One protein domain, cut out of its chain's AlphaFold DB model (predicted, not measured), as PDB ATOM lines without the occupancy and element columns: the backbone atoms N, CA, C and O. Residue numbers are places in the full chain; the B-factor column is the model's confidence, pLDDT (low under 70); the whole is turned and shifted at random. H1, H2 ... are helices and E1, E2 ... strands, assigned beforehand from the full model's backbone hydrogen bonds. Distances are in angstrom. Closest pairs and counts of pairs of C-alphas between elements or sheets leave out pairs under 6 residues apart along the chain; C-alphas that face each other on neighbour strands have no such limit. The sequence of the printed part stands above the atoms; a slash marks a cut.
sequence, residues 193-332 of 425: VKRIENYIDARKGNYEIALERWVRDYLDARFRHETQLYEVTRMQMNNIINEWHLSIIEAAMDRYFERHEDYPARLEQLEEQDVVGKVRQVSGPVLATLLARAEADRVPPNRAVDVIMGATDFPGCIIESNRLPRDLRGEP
ATOM      1  N   VAL A 193     -16.985 -62.895 -34.182       93.38
ATOM      2  CA  VAL A 193     -18.110 -61.946 -34.134       93.38
ATOM      3  C   VAL A 193     -17.734 -60.682 -33.364       93.38
ATOM      4  O   VAL A 193     -18.144 -59.586 -33.737       93.38
ATOM      5  N   LYS A 194     -16.876 -60.797 -32.341       91.62
ATOM      6  CA  LYS A 194     -16.389 -59.645 -31.570       91.62
ATOM      7  C   LYS A 194     -15.683 -58.605 -32.450       91.62
ATOM      8  O   LYS A 194     -15.796 -57.414 -32.181       91.62
ATOM      9  N   ARG A 195     -15.019 -59.027 -33.535       90.31
ATOM     10  CA  ARG A 195     -14.299 -58.120 -34.447       90.31
ATOM     11  C   ARG A 195     -15.216 -57.198 -35.248       90.31
ATOM     12  O   ARG A 195     -14.746 -56.181 -35.747       90.31
ATOM     13  N   ILE A 196     -16.517 -57.492 -35.320       93.56
ATOM     14  CA  ILE A 196     -17.500 -56.577 -35.918       93.56
ATOM     15  C   ILE A 196     -17.507 -55.231 -35.180       93.56
ATOM     16  O   ILE A 196     -17.750 -54.197 -35.795       93.56
ATOM     17  N   GLU A 197     -17.169 -55.208 -33.885       93.31
ATOM     18  CA  GLU A 197     -17.067 -53.959 -33.126       93.31
ATOM     19  C   GLU A 197     -16.048 -52.989 -33.743       93.31
ATOM     20  O   GLU A 197     -16.271 -51.780 -33.736       93.31
ATOM     21  N   ASN A 198     -14.963 -53.513 -34.326       91.62
ATOM     22  CA  ASN A 198     -13.936 -52.713 -34.991       91.62
ATOM     23  C   ASN A 198     -14.496 -52.056 -36.260       91.62
ATOM     24  O   ASN A 198     -14.250 -50.879 -36.498       91.62
ATOM     25  N   TYR A 199     -15.292 -52.798 -37.037       90.62
ATOM     26  CA  TYR A 199     -15.962 -52.275 -38.230       90.62
ATOM     27  C   TYR A 199     -16.998 -51.198 -37.881       90.62
ATOM     28  O   TYR A 199     -17.044 -50.153 -38.522       90.62
ATOM     29  N   ILE A 200     -17.794 -51.414 -36.828       94.19
ATOM     30  CA  ILE A 200     -18.762 -50.419 -36.339       94.19
ATOM     31  C   ILE A 200     -18.041 -49.132 -35.926       94.19
ATOM     32  O   ILE A 200     -18.483 -48.045 -36.285       94.19
ATOM     33  N   ASP A 201     -16.946 -49.235 -35.169       93.50
ATOM     34  CA  ASP A 201     -16.190 -48.054 -34.742       93.50
ATOM     35  C   ASP A 201     -15.561 -47.308 -35.922       93.50
ATOM     36  O   ASP A 201     -15.702 -46.090 -35.997       93.50
ATOM     37  N   ALA A 202     -14.978 -48.023 -36.888       90.69
ATOM     38  CA  ALA A 202     -14.461 -47.439 -38.126       90.69
ATOM     39  C   ALA A 202     -15.522 -46.605 -38.855       90.69
ATOM     40  O   ALA A 202     -15.324 -45.428 -39.146       90.69
ATOM     41  N   ARG A 203     -16.700 -47.198 -39.071       91.25
ATOM     42  CA  ARG A 203     -17.812 -46.560 -39.779       91.25
ATOM     43  C   ARG A 203     -18.408 -45.355 -39.054       91.25
ATOM     44  O   ARG A 203     -18.954 -44.470 -39.703       91.25
ATOM     45  N   LYS A 204     -18.283 -45.296 -37.727       91.06
ATOM     46  CA  LYS A 204     -18.665 -44.127 -36.920       91.06
ATOM     47  C   LYS A 204     -17.576 -43.046 -36.855       91.06
ATOM     48  O   LYS A 204     -17.759 -42.067 -36.141       91.06
ATOM     49  N   GLY A 205     -16.451 -43.219 -37.552       90.75
ATOM     50  CA  GLY A 205     -15.306 -42.306 -37.505       90.75
ATOM     51  C   GLY A 205     -14.413 -42.481 -36.271       90.75
ATOM     52  O   GLY A 205     -13.457 -41.730 -36.089       90.75
ATOM     53  N   ASN A 206     -14.667 -43.496 -35.437       94.31
ATOM     54  CA  ASN A 206     -13.859 -43.829 -34.261       94.31
ATOM     55  C   ASN A 206     -12.620 -44.652 -34.664       94.31
ATOM     56  O   ASN A 206     -12.358 -45.728 -34.117       94.31
ATOM     57  N   TYR A 207     -11.862 -44.155 -35.643       95.38
ATOM     58  CA  TYR A 207     -10.740 -44.869 -36.252       95.38
ATOM     59  C   TYR A 207      -9.646 -45.244 -35.253       95.38
ATOM     60  O   TYR A 207      -9.097 -46.337 -35.329       95.38
ATOM     61  N   GLU A 208      -9.362 -44.379 -34.282       94.19
ATOM     62  CA  GLU A 208      -8.373 -44.641 -33.235       94.19
ATOM     63  C   GLU A 208      -8.748 -45.844 -32.362       94.19
ATOM     64  O   GLU A 208      -7.912 -46.712 -32.121       94.19
ATOM     65  N   ILE A 209     -10.015 -45.938 -31.946       93.50
ATOM     66  CA  ILE A 209     -10.523 -47.066 -31.149       93.50
ATOM     67  C   ILE A 209     -10.463 -48.354 -31.976       93.50
ATOM     68  O   ILE A 209     -10.055 -49.407 -31.481       93.50
ATOM     69  N   ALA A 210     -10.861 -48.282 -33.250       95.12
ATOM     70  CA  ALA A 210     -10.775 -49.418 -34.158       95.12
ATOM     71  C   ALA A 210      -9.316 -49.868 -34.361       95.12
ATOM     72  O   ALA A 210      -9.036 -51.067 -34.322       95.12
ATOM     73  N   LEU A 211      -8.383 -48.924 -34.516       95.44
ATOM     74  CA  LEU A 211      -6.954 -49.191 -34.652       95.44
ATOM     75  C   LEU A 211      -6.367 -49.827 -33.392       95.44
ATOM     76  O   LEU A 211      -5.689 -50.843 -33.512       95.44
ATOM     77  N   GLU A 212      -6.657 -49.294 -32.201       94.56
ATOM     78  CA  GLU A 212      -6.181 -49.866 -30.932       94.56
ATOM     79  C   GLU A 212      -6.541 -51.354 -30.836       94.56
ATOM     80  O   GLU A 212      -5.704 -52.195 -30.499       94.56
ATOM     81  N   ARG A 213      -7.786 -51.699 -31.179       94.38
ATOM     82  CA  ARG A 213      -8.258 -53.085 -31.143       94.38
ATOM     83  C   ARG A 213      -7.585 -53.961 -32.191       94.38
ATOM     84  O   ARG A 213      -7.217 -55.084 -31.863       94.38
ATOM     85  N   TRP A 214      -7.376 -53.471 -33.414       95.56
ATOM     86  CA  TRP A 214      -6.640 -54.229 -34.432       95.56
ATOM     87  C   TRP A 214      -5.168 -54.434 -34.067       95.56
ATOM     88  O   TRP A 214      -4.646 -55.527 -34.284       95.56
ATOM     89  N   VAL A 215      -4.514 -53.436 -33.460       95.12
ATOM     90  CA  VAL A 215      -3.148 -53.558 -32.924       95.12
ATOM     91  C   VAL A 215      -3.112 -54.606 -31.813       95.12
ATOM     92  O   VAL A 215      -2.237 -55.470 -31.812       95.12
ATOM     93  N   ARG A 216      -4.083 -54.582 -30.893       94.19
ATOM     94  CA  ARG A 216      -4.206 -55.578 -29.822       94.19
ATOM     95  C   ARG A 216      -4.399 -56.989 -30.373       94.19
ATOM     96  O   ARG A 216      -3.639 -57.879 -30.001       94.19
ATOM     97  N   ASP A 217      -5.351 -57.176 -31.287       93.06
ATOM     98  CA  ASP A 217      -5.629 -58.470 -31.920       93.06
ATOM     99  C   ASP A 217      -4.403 -58.991 -32.696       93.06
ATOM    100  O   ASP A 217      -4.089 -60.180 -32.624       93.06
ATOM    101  N   TYR A 218      -3.675 -58.105 -33.391       94.56
ATOM    102  CA  TYR A 218      -2.422 -58.437 -34.080       94.56
ATOM    103  C   TYR A 218      -1.344 -58.924 -33.115       94.56
ATOM    104  O   TYR A 218      -0.762 -59.991 -33.322       94.56
ATOM    105  N   LEU A 219      -1.090 -58.168 -32.046       93.81
ATOM    106  CA  LEU A 219      -0.073 -58.509 -31.056       93.81
ATOM    107  C   LEU A 219      -0.423 -59.798 -30.307       93.81
ATOM    108  O   LEU A 219       0.459 -60.626 -30.097       93.81
ATOM    109  N   ASP A 220      -1.694 -60.003 -29.958       92.50
ATOM    110  CA  ASP A 220      -2.168 -61.236 -29.324       92.50
ATOM    111  C   ASP A 220      -1.978 -62.451 -30.246       92.50
ATOM    112  O   ASP A 220      -1.413 -63.464 -29.826       92.50
ATOM    113  N   ALA A 221      -2.397 -62.349 -31.513       92.44
ATOM    114  CA  ALA A 221      -2.232 -63.417 -32.498       92.44
ATOM    115  C   ALA A 221      -0.751 -63.733 -32.754       92.44
ATOM    116  O   ALA A 221      -0.356 -64.900 -32.842       92.44
ATOM    117  N   ARG A 222       0.091 -62.696 -32.822       90.88
ATOM    118  CA  ARG A 222       1.541 -62.821 -32.994       90.88
ATOM    119  C   ARG A 222       2.198 -63.490 -31.789       90.88
ATOM    120  O   ARG A 222       2.994 -64.409 -31.974       90.88
ATOM    121  N   PHE A 223       1.835 -63.069 -30.577       90.31
ATOM    122  CA  PHE A 223       2.336 -63.620 -29.315       90.31
ATOM    123  C   PHE A 223       1.967 -65.101 -29.146       90.31
ATOM    124  O   PHE A 223       2.758 -65.879 -28.621       90.31
ATOM    125  N   ARG A 224       0.786 -65.510 -29.628       90.75
ATOM    126  CA  ARG A 224       0.315 -66.906 -29.611       90.75
ATOM    127  C   ARG A 224       0.768 -67.744 -30.808       90.75
ATOM    128  O   ARG A 224       0.444 -68.926 -30.868       90.75
ATOM    129  N   HIS A 225       1.517 -67.158 -31.742       90.69
ATOM    130  CA  HIS A 225       1.971 -67.809 -32.974       90.69
ATOM    131  C   HIS A 225       0.830 -68.314 -33.883       90.69
ATOM    132  O   HIS A 225       0.971 -69.314 -34.586       90.69
ATOM    133  N   GLU A 226      -0.300 -67.606 -33.913       91.56
ATOM    134  CA  GLU A 226      -1.452 -67.924 -34.762       91.56
ATOM    135  C   GLU A 226      -1.269 -67.320 -36.166       91.56
ATOM    136  O   GLU A 226      -1.775 -66.235 -36.462       91.56
ATOM    137  N   THR A 227      -0.524 -68.007 -37.045       89.19
ATOM    138  CA  THR A 227      -0.052 -67.432 -38.322       89.19
ATOM    139  C   THR A 227      -1.147 -66.828 -39.192       89.19
ATOM    140  O   THR A 227      -1.039 -65.693 -39.643       89.19
ATOM    141  N   GLN A 228      -2.237 -67.566 -39.403       89.56
ATOM    142  CA  GLN A 228      -3.345 -67.085 -40.230       89.56
ATOM    143  C   GLN A 228      -4.030 -65.862 -39.612       89.56
ATOM    144  O   GLN A 228      -4.432 -64.948 -40.331       89.56
ATOM    145  N   LEU A 229      -4.162 -65.837 -38.283       89.50
ATOM    146  CA  LEU A 229      -4.857 -64.759 -37.601       89.50
ATOM    147  C   LEU A 229      -4.035 -63.473 -37.629       89.50
ATOM    148  O   LEU A 229      -4.602 -62.427 -37.942       89.50
ATOM    149  N   TYR A 230      -2.723 -63.542 -37.371       90.56
ATOM    150  CA  TYR A 230      -1.921 -62.320 -37.349       90.56
ATOM    151  C   TYR A 230      -1.851 -61.667 -38.746       90.56
ATOM    152  O   TYR A 230      -1.932 -60.442 -38.836       90.56
ATOM    153  N   GLU A 231      -1.784 -62.445 -39.838       90.12
ATOM    154  CA  GLU A 231      -1.809 -61.911 -41.215       90.12
ATOM    155  C   GLU A 231      -3.126 -61.175 -41.513       90.12
ATOM    156  O   GLU A 231      -3.124 -60.053 -42.024       90.12
ATOM    157  N   VAL A 232      -4.261 -61.764 -41.118       91.38
ATOM    158  CA  VAL A 232      -5.580 -61.130 -41.263       91.38
ATOM    159  C   VAL A 232      -5.655 -59.846 -40.438       91.38
ATOM    160  O   VAL A 232      -6.053 -58.809 -40.960       91.38
ATOM    161  N   THR A 233      -5.247 -59.873 -39.169       93.31
ATOM    162  CA  THR A 233      -5.283 -58.673 -38.315       93.31
ATOM    163  C   THR A 233      -4.330 -57.584 -38.801       93.31
ATOM    164  O   THR A 233      -4.672 -56.411 -38.715       93.31
ATOM    165  N   ARG A 234      -3.180 -57.946 -39.391       92.75
ATOM    166  CA  ARG A 234      -2.245 -56.992 -39.998       92.75
ATOM    167  C   ARG A 234      -2.863 -56.314 -41.215       92.75
ATOM    168  O   ARG A 234      -2.759 -55.101 -41.357       92.75
ATOM    169  N   MET A 235      -3.533 -57.083 -42.072       91.69
ATOM    170  CA  MET A 235      -4.278 -56.533 -43.203       91.69
ATOM    171  C   MET A 235      -5.370 -55.570 -42.728       91.69
ATOM    172  O   MET A 235      -5.469 -54.462 -43.245       91.69
ATOM    173  N   GLN A 236      -6.155 -55.950 -41.717       93.50
ATOM    174  CA  GLN A 236      -7.226 -55.102 -41.188       93.50
ATOM    175  C   GLN A 236      -6.698 -53.840 -40.493       93.50
ATOM    176  O   GLN A 236      -7.263 -52.765 -40.676       93.50
ATOM    177  N   MET A 237      -5.580 -53.943 -39.769       94.19
ATOM    178  CA  MET A 237      -4.859 -52.795 -39.212       94.19
ATOM    179  C   MET A 237      -4.424 -51.823 -40.318       94.19
ATOM    180  O   MET A 237      -4.595 -50.616 -40.189       94.19
ATOM    181  N   ASN A 238      -3.902 -52.331 -41.434       92.75
ATOM    182  CA  ASN A 238      -3.516 -51.478 -42.554       92.75
ATOM    183  C   ASN A 238      -4.735 -50.811 -43.208       92.75
ATOM    184  O   ASN A 238      -4.696 -49.617 -43.498       92.75
ATOM    185  N   ASN A 239      -5.824 -51.564 -43.388       92.69
ATOM    186  CA  ASN A 239      -7.064 -51.049 -43.966       92.69
ATOM    187  C   ASN A 239      -7.652 -49.918 -43.119       92.69
ATOM    188  O   ASN A 239      -7.991 -48.880 -43.674       92.69
ATOM    189  N   ILE A 240      -7.722 -50.074 -41.790       95.50
ATOM    190  CA  ILE A 240      -8.296 -49.037 -40.922       95.50
ATOM    191  C   ILE A 240      -7.459 -47.755 -40.916       95.50
ATOM    192  O   ILE A 240      -8.016 -46.662 -40.867       95.50
ATOM    193  N   ILE A 241      -6.129 -47.872 -40.997       95.19
ATOM    194  CA  ILE A 241      -5.238 -46.709 -41.089       95.19
ATOM    195  C   ILE A 241      -5.486 -45.979 -42.403       95.19
ATOM    196  O   ILE A 241      -5.640 -44.761 -42.402       95.19
ATOM    197  N   ASN A 242      -5.581 -46.727 -43.503       93.31
ATOM    198  CA  ASN A 242      -5.865 -46.148 -44.803       93.31
ATOM    199  C   ASN A 242      -7.255 -45.492 -44.850       93.31
ATOM    200  O   ASN A 242      -7.370 -44.368 -45.317       93.31
ATOM    201  N   GLU A 243      -8.300 -46.136 -44.321       93.69
ATOM    202  CA  GLU A 243      -9.644 -45.541 -44.216       93.69
ATOM    203  C   GLU A 243      -9.628 -44.241 -43.397       93.69
ATOM    204  O   GLU A 243     -10.196 -43.234 -43.821       93.69
ATOM    205  N   TRP A 244      -8.919 -44.225 -42.263       95.94
ATOM    206  CA  TRP A 244      -8.755 -43.015 -41.459       95.94
ATOM    207  C   TRP A 244      -8.049 -41.909 -42.248       95.94
ATOM    208  O   TRP A 244      -8.547 -40.786 -42.335       95.94
ATOM    209  N   HIS A 245      -6.907 -42.211 -42.860       96.12
ATOM    210  CA  HIS A 245      -6.146 -41.247 -43.651       96.12
ATOM    211  C   HIS A 245      -6.943 -40.709 -44.839       96.12
ATOM    212  O   HIS A 245      -6.970 -39.497 -45.044       96.12
ATOM    213  N   LEU A 246      -7.646 -41.573 -45.569       93.88
ATOM    214  CA  LEU A 246      -8.522 -41.167 -46.665       93.88
ATOM    215  C   LEU A 246      -9.640 -40.245 -46.171       93.88
ATOM    216  O   LEU A 246      -9.852 -39.207 -46.786       93.88
ATOM    217  N   SER A 247     -10.271 -40.537 -45.027       94.81
ATOM    218  CA  SER A 247     -11.310 -39.664 -44.457       94.81
ATOM    219  C   SER A 247     -10.800 -38.246 -44.150       94.81
ATOM    220  O   SER A 247     -11.527 -37.271 -44.333       94.81
ATOM    221  N   ILE A 248      -9.531 -38.106 -43.742       96.25
ATOM    222  CA  ILE A 248      -8.886 -36.802 -43.519       96.25
ATOM    223  C   ILE A 248      -8.688 -36.064 -44.846       96.25
ATOM    224  O   ILE A 248      -8.993 -34.873 -44.931       96.25
ATOM    225  N   ILE A 249      -8.171 -36.757 -45.867       96.06
ATOM    226  CA  ILE A 249      -7.910 -36.169 -47.191       96.06
ATOM    227  C   ILE A 249      -9.226 -35.755 -47.847       96.06
ATOM    228  O   ILE A 249      -9.336 -34.635 -48.335       96.06
ATOM    229  N   GLU A 250     -10.233 -36.622 -47.810       93.94
ATOM    230  CA  GLU A 250     -11.564 -36.364 -48.352       93.94
ATOM    231  C   GLU A 250     -12.220 -35.160 -47.676       93.94
ATOM    232  O   GLU A 250     -12.662 -34.248 -48.367       93.94
ATOM    233  N   ALA A 251     -12.182 -35.075 -46.344       94.81
ATOM    234  CA  ALA A 251     -12.705 -33.912 -45.632       94.81
ATOM    235  C   ALA A 251     -11.946 -32.616 -45.979       94.81
ATOM    236  O   ALA A 251     -12.539 -31.537 -46.012       94.81
ATOM    237  N   ALA A 252     -10.634 -32.690 -46.230       96.25
ATOM    238  CA  ALA A 252      -9.853 -31.541 -46.690       96.25
ATOM    239  C   ALA A 252     -10.200 -31.148 -48.137       96.25
ATOM    240  O   ALA A 252     -10.267 -29.958 -48.441       96.25
ATOM    241  N   MET A 253     -10.460 -32.122 -49.012       94.81
ATOM    242  CA  MET A 253     -10.947 -31.886 -50.373       94.81
ATOM    243  C   MET A 253     -12.334 -31.249 -50.383       94.81
ATOM    244  O   MET A 253     -12.561 -30.342 -51.177       94.81
ATOM    245  N   ASP A 254     -13.229 -31.671 -49.493       94.00
ATOM    246  CA  ASP A 254     -14.568 -31.089 -49.380       94.00
ATOM    247  C   ASP A 254     -14.471 -29.618 -48.945       94.00
ATOM    248  O   ASP A 254     -15.039 -28.744 -49.594       94.00
ATOM    249  N   ARG A 255     -13.625 -29.306 -47.951       95.38
ATOM    250  CA  ARG A 255     -13.331 -27.911 -47.557       95.38
ATOM    251  C   ARG A 255     -12.673 -27.092 -48.669       95.38
ATOM    252  O   ARG A 255     -12.898 -25.886 -48.769       95.38
ATOM    253  N   TYR A 256     -11.832 -27.716 -49.496       95.44
ATOM    254  CA  TYR A 256     -11.253 -27.059 -50.666       95.44
ATOM    255  C   TYR A 256     -12.332 -26.724 -51.699       95.44
ATOM    256  O   TYR A 256     -12.363 -25.595 -52.191       95.44
ATOM    257  N   PHE A 257     -13.221 -27.682 -51.980       93.69
ATOM    258  CA  PHE A 257     -14.332 -27.538 -52.914       93.69
ATOM    259  C   PHE A 257     -15.318 -26.461 -52.451       93.69
ATOM    260  O   PHE A 257     -15.688 -25.601 -53.239       93.69
ATOM    261  N   GLU A 258     -15.667 -26.421 -51.164       93.25
ATOM    262  CA  GLU A 258     -16.508 -25.360 -50.588       93.25
ATOM    263  C   GLU A 258     -15.924 -23.952 -50.794       93.25
ATOM    264  O   GLU A 258     -16.670 -22.982 -50.903       93.25
ATOM    265  N   ARG A 259     -14.590 -23.823 -50.852       94.19
ATOM    266  CA  ARG A 259     -13.904 -22.535 -51.037       94.19
ATOM    267  C   ARG A 259     -13.709 -22.150 -52.507       94.19
ATOM    268  O   ARG A 259     -13.696 -20.959 -52.804       94.19
ATOM    269  N   HIS A 260     -13.496 -23.120 -53.394       92.62
ATOM    270  CA  HIS A 260     -13.080 -22.872 -54.783       92.62
ATOM    271  C   HIS A 260     -14.107 -23.309 -55.833       92.62
ATOM    272  O   HIS A 260     -13.890 -23.046 -57.011       92.62
ATOM    273  N   GLU A 261     -15.180 -23.991 -55.424       90.69
ATOM    274  CA  GLU A 261     -16.190 -24.624 -56.288       90.69
ATOM    275  C   GLU A 261     -15.611 -25.643 -57.293       90.69
ATOM    276  O   GLU A 261     -16.287 -26.069 -58.230       90.69
ATOM    277  N   ASP A 262     -14.364 -26.070 -57.080       90.25
ATOM    278  CA  ASP A 262     -13.662 -27.079 -57.869       90.25
ATOM    279  C   ASP A 262     -12.724 -27.902 -56.972       90.25
ATOM    280  O   ASP A 262     -12.336 -27.472 -55.882       90.25
ATOM    281  N   TYR A 263     -12.368 -29.105 -57.415       90.50
ATOM    282  CA  TYR A 263     -11.457 -29.995 -56.698       90.50
ATOM    283  C   TYR A 263      -9.987 -29.625 -56.955       90.50
ATOM    284  O   TYR A 263      -9.658 -29.048 -57.994       90.50
ATOM    285  N   PRO A 264      -9.060 -29.956 -56.032       91.31
ATOM    286  CA  PRO A 264      -7.644 -29.696 -56.258       91.31
ATOM    287  C   PRO A 264      -7.123 -30.513 -57.450       91.31
ATOM    288  O   PRO A 264      -7.442 -31.690 -57.605       91.31
ATOM    289  N   ALA A 265      -6.253 -29.908 -58.258       88.00
ATOM    290  CA  ALA A 265      -5.521 -30.597 -59.319       88.00
ATOM    291  C   ALA A 265      -4.402 -31.495 -58.755       88.00
ATOM    292  O   ALA A 265      -4.007 -32.470 -59.393       88.00
ATOM    293  N   ARG A 266      -3.881 -31.162 -57.565       89.38
ATOM    294  CA  ARG A 266      -2.876 -31.946 -56.830       89.38
ATOM    295  C   ARG A 266      -3.093 -31.833 -55.321       89.38
ATOM    296  O   ARG A 266      -3.483 -30.772 -54.835       89.38
ATOM    297  N   LEU A 267      -2.822 -32.903 -54.573       92.12
ATOM    298  CA  LEU A 267      -3.095 -32.943 -53.132       92.12
ATOM    299  C   LEU A 267      -2.335 -31.869 -52.344       92.12
ATOM    300  O   LEU A 267      -2.858 -31.360 -51.362       92.12
ATOM    301  N   GLU A 268      -1.148 -31.459 -52.787       91.69
ATOM    302  CA  GLU A 268      -0.345 -30.441 -52.099       91.69
ATOM    303  C   GLU A 268      -1.071 -29.091 -51.988       91.69
ATOM    304  O   GLU A 268      -0.825 -28.340 -51.045       91.69
ATOM    305  N   GLN A 269      -2.020 -28.802 -52.889       93.88
ATOM    306  CA  GLN A 269      -2.849 -27.594 -52.807       93.88
ATOM    307  C   GLN A 269      -3.689 -27.554 -51.524       93.88
ATOM    308  O   GLN A 269      -4.001 -26.470 -51.035       93.88
ATOM    309  N   LEU A 270      -4.028 -28.712 -50.951       94.81
ATOM    310  CA  LEU A 270      -4.768 -28.785 -49.691       94.81
ATOM    311  C   LEU A 270      -3.939 -28.246 -48.515       94.81
ATOM    312  O   LEU A 270      -4.475 -27.598 -47.617       94.81
ATOM    313  N   GLU A 271      -2.626 -28.486 -48.521       93.81
ATOM    314  CA  GLU A 271      -1.716 -27.937 -47.512       93.81
ATOM    315  C   GLU A 271      -1.400 -26.464 -47.783       93.81
ATOM    316  O   GLU A 271      -1.393 -25.658 -46.857       93.81
ATOM    317  N   GLU A 272      -1.164 -26.101 -49.048       93.94
ATOM    318  CA  GLU A 272      -0.857 -24.722 -49.459       93.94
ATOM    319  C   GLU A 272      -1.986 -23.741 -49.100       93.94
ATOM    320  O   GLU A 272      -1.720 -22.583 -48.791       93.94
ATOM    321  N   GLN A 273      -3.238 -24.211 -49.116       93.19
ATOM    322  CA  GLN A 273      -4.430 -23.424 -48.777       93.19
ATOM    323  C   GLN A 273      -4.881 -23.575 -47.314       93.19
ATOM    324  O   GLN A 273      -5.948 -23.069 -46.948       93.19
ATOM    325  N   ASP A 274      -4.095 -24.288 -46.498       92.75
ATOM    326  CA  ASP A 274      -4.363 -24.574 -45.084       92.75
ATOM    327  C   ASP A 274      -5.775 -25.147 -44.837       92.75
ATOM    328  O   ASP A 274      -6.442 -24.847 -43.848       92.75
ATOM    329  N   VAL A 275      -6.273 -25.974 -45.767       95.19
ATOM    330  CA  VAL A 275      -7.595 -26.612 -45.631       95.19
ATOM    331  C   VAL A 275      -7.521 -27.942 -44.888       95.19
ATOM    332  O   VAL A 275      -8.558 -28.484 -44.524       95.19
ATOM    333  N   VAL A 276      -6.333 -28.484 -44.609       94.19
ATOM    334  CA  VAL A 276      -6.185 -29.703 -43.790       94.19
ATOM    335  C   VAL A 276      -6.541 -29.423 -42.328       94.19
ATOM    336  O   VAL A 276      -7.297 -30.189 -41.733       94.19
ATOM    337  N   GLY A 277      -6.067 -28.299 -41.779       92.25
ATOM    338  CA  GLY A 277      -6.218 -27.964 -40.364       92.25
ATOM    339  C   GLY A 277      -5.481 -28.936 -39.435       92.25
ATOM    340  O   GLY A 277      -4.758 -29.825 -39.880       92.25
ATOM    341  N   LYS A 278      -5.661 -28.772 -38.120       95.00
ATOM    342  CA  LYS A 278      -5.036 -29.642 -37.116       95.00
ATOM    343  C   LYS A 278      -5.777 -30.973 -37.022       95.00
ATOM    344  O   LYS A 278      -6.907 -31.018 -36.539       95.00
ATOM    345  N   VAL A 279      -5.127 -32.054 -37.442       94.50
ATOM    346  CA  VAL A 279      -5.701 -33.406 -37.463       94.50
ATOM    347  C   VAL A 279      -4.828 -34.397 -36.704       94.50
ATOM    348  O   VAL A 279      -3.606 -34.251 -36.622       94.50
ATOM    349  N   ARG A 280      -5.462 -35.437 -36.157       94.50
ATOM    350  CA  ARG A 280      -4.767 -36.612 -35.623       94.50
ATOM    351  C   ARG A 280      -4.663 -37.659 -36.717       94.50
ATOM    352  O   ARG A 280      -5.655 -37.948 -37.381       94.50
ATOM    353  N   GLN A 281      -3.472 -38.206 -36.904       94.69
ATOM    354  CA  GLN A 281      -3.187 -39.170 -37.962       94.69
ATOM    355  C   GLN A 281      -2.118 -40.165 -37.519       94.69
ATOM    356  O   GLN A 281      -1.301 -39.874 -36.647       94.69
ATOM    357  N   VAL A 282      -2.100 -41.337 -38.145       96.19
ATOM    358  CA  VAL A 282      -1.073 -42.354 -37.897       96.19
ATOM    359  C   VAL A 282       0.186 -42.057 -38.707       96.19
ATOM    360  O   VAL A 282       0.111 -41.869 -39.918       96.19
ATOM    361  N   SER A 283       1.348 -42.087 -38.061       95.38
ATOM    362  CA  SER A 283       2.647 -42.135 -38.731       95.38
ATOM    363  C   SER A 283       3.038 -43.587 -39.010       95.38
ATOM    364  O   SER A 283       3.444 -44.320 -38.104       95.38
ATOM    365  N   GLY A 284       2.928 -44.005 -40.273       92.69
ATOM    366  CA  GLY A 284       3.288 -45.354 -40.727       92.69
ATOM    367  C   GLY A 284       4.710 -45.795 -40.344       92.69
ATOM    368  O   GLY A 284       4.863 -46.850 -39.724       92.69
ATOM    369  N   PRO A 285       5.757 -44.984 -40.607       92.44
ATOM    370  CA  PRO A 285       7.131 -45.314 -40.225       92.44
ATOM    371  C   PRO A 285       7.331 -45.492 -38.711       92.44
ATOM    372  O   PRO A 285       8.058 -46.391 -38.276       92.44
ATOM    373  N   VAL A 286       6.661 -44.667 -37.895       94.50
ATOM    374  CA  VAL A 286       6.713 -44.787 -36.429       94.50
ATOM    375  C   VAL A 286       6.002 -46.062 -35.983       94.50
ATOM    376  O   VAL A 286       6.584 -46.839 -35.229       94.50
ATOM    377  N   LEU A 287       4.799 -46.334 -36.500       94.94
ATOM    378  CA  LEU A 287       4.064 -47.568 -36.219       94.94
ATOM    379  C   LEU A 287       4.904 -48.811 -36.536       94.94
ATOM    380  O   LEU A 287       5.033 -49.696 -35.692       94.94
ATOM    381  N   ALA A 288       5.515 -48.865 -37.723       92.75
ATOM    382  CA  ALA A 288       6.353 -49.987 -38.139       92.75
ATOM    383  C   ALA A 288       7.543 -50.201 -37.190       92.75
ATOM    384  O   ALA A 288       7.846 -51.335 -36.817       92.75
ATOM    385  N   THR A 289       8.180 -49.110 -36.754       93.06
ATOM    386  CA  THR A 289       9.299 -49.150 -35.804       93.06
ATOM    387  C   THR A 289       8.858 -49.671 -34.435       93.06
ATOM    388  O   THR A 289       9.521 -50.534 -33.857       93.06
ATOM    389  N   LEU A 290       7.726 -49.182 -33.917       93.81
ATOM    390  CA  LEU A 290       7.199 -49.590 -32.613       93.81
ATOM    391  C   LEU A 290       6.741 -51.056 -32.615       93.81
ATOM    392  O   LEU A 290       7.040 -51.780 -31.668       93.81
ATOM    393  N   LEU A 291       6.095 -51.516 -33.692       92.50
ATOM    394  CA  LEU A 291       5.723 -52.923 -33.866       92.50
ATOM    395  C   LEU A 291       6.959 -53.829 -33.913       92.50
ATOM    396  O   LEU A 291       7.030 -54.805 -33.169       92.50
ATOM    397  N   ALA A 292       7.963 -53.480 -34.726       91.88
ATOM    398  CA  ALA A 292       9.197 -54.258 -34.835       91.88
ATOM    399  C   ALA A 292       9.926 -54.370 -33.487       91.88
ATOM    400  O   ALA A 292      10.419 -55.440 -33.127       91.88
ATOM    401  N   ARG A 293       9.950 -53.280 -32.713       91.75
ATOM    402  CA  ARG A 293      10.525 -53.268 -31.368       91.75
ATOM    403  C   ARG A 293       9.735 -54.137 -30.392       91.75
ATOM    404  O   ARG A 293      10.336 -54.941 -29.689       91.75
ATOM    405  N   ALA A 294       8.407 -54.011 -30.366       90.31
ATOM    406  CA  ALA A 294       7.554 -54.823 -29.498       90.31
ATOM    407  C   ALA A 294       7.738 -56.329 -29.761       90.31
ATOM    408  O   ALA A 294       7.765 -57.121 -28.816       90.31
ATOM    409  N   GLU A 295       7.919 -56.711 -31.029       87.19
ATOM    410  CA  GLU A 295       8.218 -58.086 -31.430       87.19
ATOM    411  C   GLU A 295       9.608 -58.549 -30.974       87.19
ATOM    412  O   GLU A 295       9.731 -59.639 -30.409       87.19
ATOM    413  N   ALA A 296      10.645 -57.733 -31.187       89.75
ATOM    414  CA  ALA A 296      12.015 -58.059 -30.790       89.75
ATOM    415  C   ALA A 296      12.153 -58.225 -29.267       89.75
ATOM    416  O   ALA A 296      12.748 -59.196 -28.794       89.75
ATOM    417  N   ASP A 297      11.533 -57.320 -28.511       88.56
ATOM    418  CA  ASP A 297      11.596 -57.268 -27.049       88.56
ATOM    419  C   ASP A 297      10.605 -58.247 -26.377       88.56
ATOM    420  O   ASP A 297      10.596 -58.380 -25.152       88.56
ATOM    421  N   ARG A 298       9.762 -58.943 -27.162       85.25
ATOM    422  CA  ARG A 298       8.692 -59.851 -26.691       85.25
ATOM    423  C   ARG A 298       7.806 -59.218 -25.613       85.25
ATOM    424  O   ARG A 298       7.452 -59.855 -24.615       85.25
ATOM    425  N   VAL A 299       7.455 -57.951 -25.807       85.12
ATOM    426  CA  VAL A 299       6.639 -57.194 -24.853       85.12
ATOM    427  C   VAL A 299       5.238 -57.818 -24.772       85.12
ATOM    428  O   VAL A 299       4.645 -58.102 -25.814       85.12
ATOM    429  N   PRO A 300       4.665 -58.022 -23.568       89.44
ATOM    430  CA  PRO A 300       3.290 -58.496 -23.438       89.44
ATOM    431  C   PRO A 300       2.311 -57.587 -24.204       89.44
ATOM    432  O   PRO A 300       2.417 -56.363 -24.054       89.44
ATOM    433  N   PRO A 301       1.328 -58.140 -24.947       89.75
ATOM    434  CA  PRO A 301       0.457 -57.371 -25.840       89.75
ATOM    435  C   PRO A 301      -0.155 -56.121 -25.205       89.75
ATOM    436  O   PRO A 301      -0.067 -55.044 -25.779       89.75
ATOM    437  N   ASN A 302      -0.671 -56.217 -23.976       87.25
ATOM    438  CA  ASN A 302      -1.277 -55.069 -23.291       87.25
ATOM    439  C   ASN A 302      -0.319 -53.879 -23.131       87.25
ATOM    440  O   ASN A 302      -0.720 -52.755 -23.393       87.25
ATOM    441  N   ARG A 303       0.946 -54.124 -22.762       89.19
ATOM    442  CA  ARG A 303       1.945 -53.050 -22.630       89.19
ATOM    443  C   ARG A 303       2.403 -52.530 -23.988       89.19
ATOM    444  O   ARG A 303       2.679 -51.346 -24.128       89.19
ATOM    445  N   ALA A 304       2.514 -53.417 -24.976       92.06
ATOM    446  CA  ALA A 304       2.905 -53.038 -26.326       92.06
ATOM    447  C   ALA A 304       1.860 -52.123 -26.980       92.06
ATOM    448  O   ALA A 304       2.244 -51.140 -27.604       92.06
ATOM    449  N   VAL A 305       0.562 -52.395 -26.785       93.38
ATOM    450  CA  VAL A 305      -0.529 -51.535 -27.278       93.38
ATOM    451  C   VAL A 305      -0.401 -50.118 -26.725       93.38
ATOM    452  O   VAL A 305      -0.412 -49.181 -27.516       93.38
ATOM    453  N   ASP A 306      -0.212 -49.954 -25.411       90.00
ATOM    454  CA  ASP A 306      -0.106 -48.628 -24.781       90.00
ATOM    455  C   ASP A 306       1.066 -47.815 -25.357       90.00
ATOM    456  O   ASP A 306       0.939 -46.624 -25.633       90.00
ATOM    457  N   VAL A 307       2.206 -48.469 -25.603       90.81
ATOM    458  CA  VAL A 307       3.382 -47.834 -26.218       90.81
ATOM    459  C   VAL A 307       3.140 -47.503 -27.694       90.81
ATOM    460  O   VAL A 307       3.527 -46.431 -28.151       90.81
ATOM    461  N   ILE A 308       2.516 -48.412 -28.449       93.88
ATOM    462  CA  ILE A 308       2.269 -48.237 -29.885       93.88
ATOM    463  C   ILE A 308       1.248 -47.133 -30.134       93.88
ATOM    464  O   ILE A 308       1.483 -46.274 -30.979       93.88
ATOM    465  N   MET A 309       0.129 -47.144 -29.416       92.69
ATOM    466  CA  MET A 309      -0.937 -46.155 -29.581       92.69
ATOM    467  C   MET A 309      -0.562 -44.805 -28.968       92.69
ATOM    468  O   MET A 309      -0.990 -43.764 -29.463       92.69
ATOM    469  N   GLY A 310       0.317 -44.828 -27.966       84.69
ATOM    470  CA  GLY A 310       0.730 -43.667 -27.198       84.69
ATOM    471  C   GLY A 310      -0.097 -43.556 -25.925       84.69
ATOM    472  O   GLY A 310      -1.325 -43.522 -25.960       84.69
ATOM    473  N   ALA A 311       0.595 -43.485 -24.793       71.50
ATOM    474  CA  ALA A 311       0.018 -43.157 -23.495       71.50
ATOM    475  C   ALA A 311       0.384 -41.710 -23.133       71.50
ATOM    476  O   ALA A 311       1.212 -41.093 -23.800       71.50
ATOM    477  N   THR A 312      -0.189 -41.173 -22.054       55.84
ATOM    478  CA  THR A 312       0.044 -39.789 -21.590       55.84
ATOM    479  C   THR A 312       1.532 -39.409 -21.506       55.84
ATOM    480  O   THR A 312       1.869 -38.249 -21.728       55.84
ATOM    481  N   ASP A 313       2.413 -40.388 -21.275       60.34
ATOM    482  CA  ASP A 313       3.853 -40.188 -21.078       60.34
ATOM    483  C   ASP A 313       4.735 -40.563 -22.288       60.34
ATOM    484  O   ASP A 313       5.943 -40.321 -22.257       60.34
ATOM    485  N   PHE A 314       4.178 -41.151 -23.358       66.75
ATOM    486  CA  PHE A 314       4.956 -41.606 -24.520       66.75
ATOM    487  C   PHE A 314       4.260 -41.279 -25.847       66.75
ATOM    488  O   PHE A 314       3.144 -41.750 -26.072       66.75
ATOM    489  N   PRO A 315       4.919 -40.544 -26.767       79.94
ATOM    490  CA  PRO A 315       4.373 -40.327 -28.099       79.94
ATOM    491  C   PRO A 315       4.338 -41.662 -28.856       79.94
ATOM    492  O   PRO A 315       5.380 -42.270 -29.110       79.94
ATOM    493  N   GLY A 316       3.130 -42.125 -29.172       91.94
ATOM    494  CA  GLY A 316       2.899 -43.332 -29.963       91.94
ATOM    495  C   GLY A 316       2.964 -43.071 -31.466       91.94
ATOM    496  O   GLY A 316       3.565 -42.107 -31.942       91.94
ATOM    497  N   CYS A 317       2.309 -43.932 -32.239       94.75
ATOM    498  CA  CYS A 317       2.198 -43.788 -33.686       94.75
ATOM    499  C   CYS A 317       1.189 -42.715 -34.116       94.75
ATOM    500  O   CYS A 317       1.248 -42.266 -35.261       94.75
ATOM    501  N   ILE A 318       0.277 -42.302 -33.232       94.62
ATOM    502  CA  ILE A 318      -0.694 -41.245 -33.513       94.62
ATOM    503  C   ILE A 318      -0.053 -39.893 -33.223       94.62
ATOM    504  O   ILE A 318       0.347 -39.604 -32.097       94.62
ATOM    505  N   ILE A 319       0.002 -39.050 -34.248       93.00
ATOM    506  CA  ILE A 319       0.583 -37.712 -34.192       93.00
ATOM    507  C   ILE A 319      -0.481 -36.653 -34.476       93.00
ATOM    508  O   ILE A 319      -1.425 -36.883 -35.234       93.00
ATOM    509  N   GLU A 320      -0.308 -35.472 -33.888       93.19
ATOM    510  CA  GLU A 320      -1.016 -34.266 -34.312       93.19
ATOM    511  C   GLU A 320      -0.217 -33.575 -35.417       93.19
ATOM    512  O   GLU A 320       0.998 -33.403 -35.301       93.19
ATOM    513  N   SER A 321      -0.882 -33.180 -36.497       92.62
ATOM    514  CA  SER A 321      -0.222 -32.572 -37.647       92.62
ATOM    515  C   SER A 321      -1.200 -31.717 -38.448       92.62
ATOM    516  O   SER A 321      -2.397 -31.992 -38.471       92.62
ATOM    517  N   ASN A 322      -0.666 -30.701 -39.128       92.94
ATOM    518  CA  ASN A 322      -1.400 -29.878 -40.094       92.94
ATOM    519  C   ASN A 322      -1.081 -30.273 -41.549       92.94
ATOM    520  O   ASN A 322      -1.365 -29.533 -42.485       92.94
ATOM    521  N   ARG A 323      -0.414 -31.415 -41.735       94.38
ATOM    522  CA  ARG A 323      -0.034 -31.975 -43.035       94.38
ATOM    523  C   ARG A 323      -0.981 -33.094 -43.430       94.38
ATOM    524  O   ARG A 323      -1.567 -33.746 -42.563       94.38
ATOM    525  N   LEU A 324      -1.082 -33.352 -44.726       95.06
ATOM    526  CA  LEU A 324      -1.800 -34.508 -45.235       95.06
ATOM    527  C   LEU A 324      -1.178 -35.803 -44.708       95.06
ATOM    528  O   LEU A 324       0.050 -35.896 -44.577       95.06
ATOM    529  N   PRO A 325      -2.013 -36.816 -44.432       95.44
ATOM    530  CA  PRO A 325      -1.508 -38.127 -44.109       95.44
ATOM    531  C   PRO A 325      -0.737 -38.735 -45.270       95.44
ATOM    532  O   PRO A 325      -1.000 -38.485 -46.447       95.44
ATOM    533  N   ARG A 326       0.246 -39.539 -44.889       93.62
ATOM    534  CA  ARG A 326       1.053 -40.365 -45.779       93.62
ATOM    535  C   ARG A 326       0.692 -41.814 -45.535       93.62
ATOM    536  O   ARG A 326       0.300 -42.165 -44.425       93.62
ATOM    537  N   ASP A 327       0.867 -42.637 -46.556       89.94
ATOM    538  CA  ASP A 327       0.597 -44.060 -46.439       89.94
ATOM    539  C   ASP A 327       1.505 -44.725 -45.383       89.94
ATOM    540  O   ASP A 327       2.413 -44.126 -44.794       89.94
ATOM    541  N   LEU A 328       1.290 -46.019 -45.153       86.12
ATOM    542  CA  LEU A 328       2.041 -46.787 -44.156       86.12
ATOM    543  C   LEU A 328       3.560 -46.818 -44.391       86.12
ATOM    544  O   LEU A 328       4.312 -47.145 -43.471       86.12
ATOM    545  N   ARG A 329       4.019 -46.495 -45.602       87.38
ATOM    546  CA  ARG A 329       5.434 -46.435 -45.987       87.38
ATOM    547  C   ARG A 329       5.999 -45.018 -45.907       87.38
ATOM    548  O   ARG A 329       7.207 -44.853 -46.039       87.38
ATOM    549  N   GLY A 330       5.159 -44.017 -45.653       89.69
ATOM    550  CA  GLY A 330       5.534 -42.606 -45.669       89.69
ATOM    551  C   GLY A 330       5.431 -41.959 -47.055       89.69
ATOM    552  O   GLY A 330       5.892 -40.829 -47.235       89.69
ATOM    553  N   GLU A 331       4.815 -42.629 -48.027       90.81
ATOM    554  CA  GLU A 331       4.608 -42.090 -49.370       90.81
ATOM    555  C   GLU A 331       3.338 -41.226 -49.431       90.81
ATOM    556  O   GLU A 331       2.377 -41.459 -48.689       90.81
ATOM    557  N   PRO A 332       3.307 -40.197 -50.294       91.31
ATOM    558  CA  PRO A 332       2.105 -39.403 -50.495       91.31
ATOM    559  C   PRO A 332       1.029 -40.210 -51.234       91.31
ATOM    560  O   PRO A 332       1.329 -41.039 -52.096       91.31
TER     561      PRO A 332
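What this domain is: This is residues 193 to 332 of the 425 residues of an uncharacterized protein of candidate division BRC1 bacterium SM23_51 (UniProt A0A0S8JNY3). The long helix H3 is the spine of this model; H2 folds back along its first part, and H1 packs on the beginning of H2. A second row packs on these two helices: H6 of the hairpin H5-H6 on H2, strand E1 of a small two-stranded sheet on H3, and little H4 near H3's far end. The printed part has 140 residues, with six named helices and two named strands in the order H1 H2 H3 H4 E1 H5 H6 E2, mostly helix; the sheet, E1 - E2, is antiparallel. It is compact, with a radius of gyration of the C-alphas of 16.4 A, yet elongated, spanning 52 by 32 by 25 A.

Where its parts are: Find C-alpha 193 at (-18.110, -61.946, -34.134); from there H1 runs to residue 203, 16.4 A. H2 takes residues 207 to 223, 23.9 A, and H3 residues 227 to 260, 49.3 A, ending at (-13.080, -22.872, -54.783). Next come H4, residues 268 to 272; E1, 279 to 282; H5, 284 to 296, 18.3 A; H6, 301 to 309, 11.9 A; and E2, 318 to 321, ending at (-0.222, -32.572, -37.647).

How they stand to each other: H1, H2 and H3 form an up-and-down bundle, each running against the one before. The hairpin H2 and H3 touches closest at C-alphas 221 and 230, 5.0 A, at a shallow tilt of 18 degrees. H6 touches H2 at a steep tilt of 39 degrees, C-alphas 219 and 301 being closest at 5.4 A. In the sheet, N 279 and O 321 are within hydrogen-bond range, 2.9 A. Every O i to N i+4 pair is within range in H2, H3, H4, H5 and H6; in H1, 4 of 7.

The domain as a whole: The C-alphas of Arg 224 and Glu 261 are farthest apart, 52.6 A. The printed part has no cut and no long link; residues 312 to 314 have pLDDT under 70.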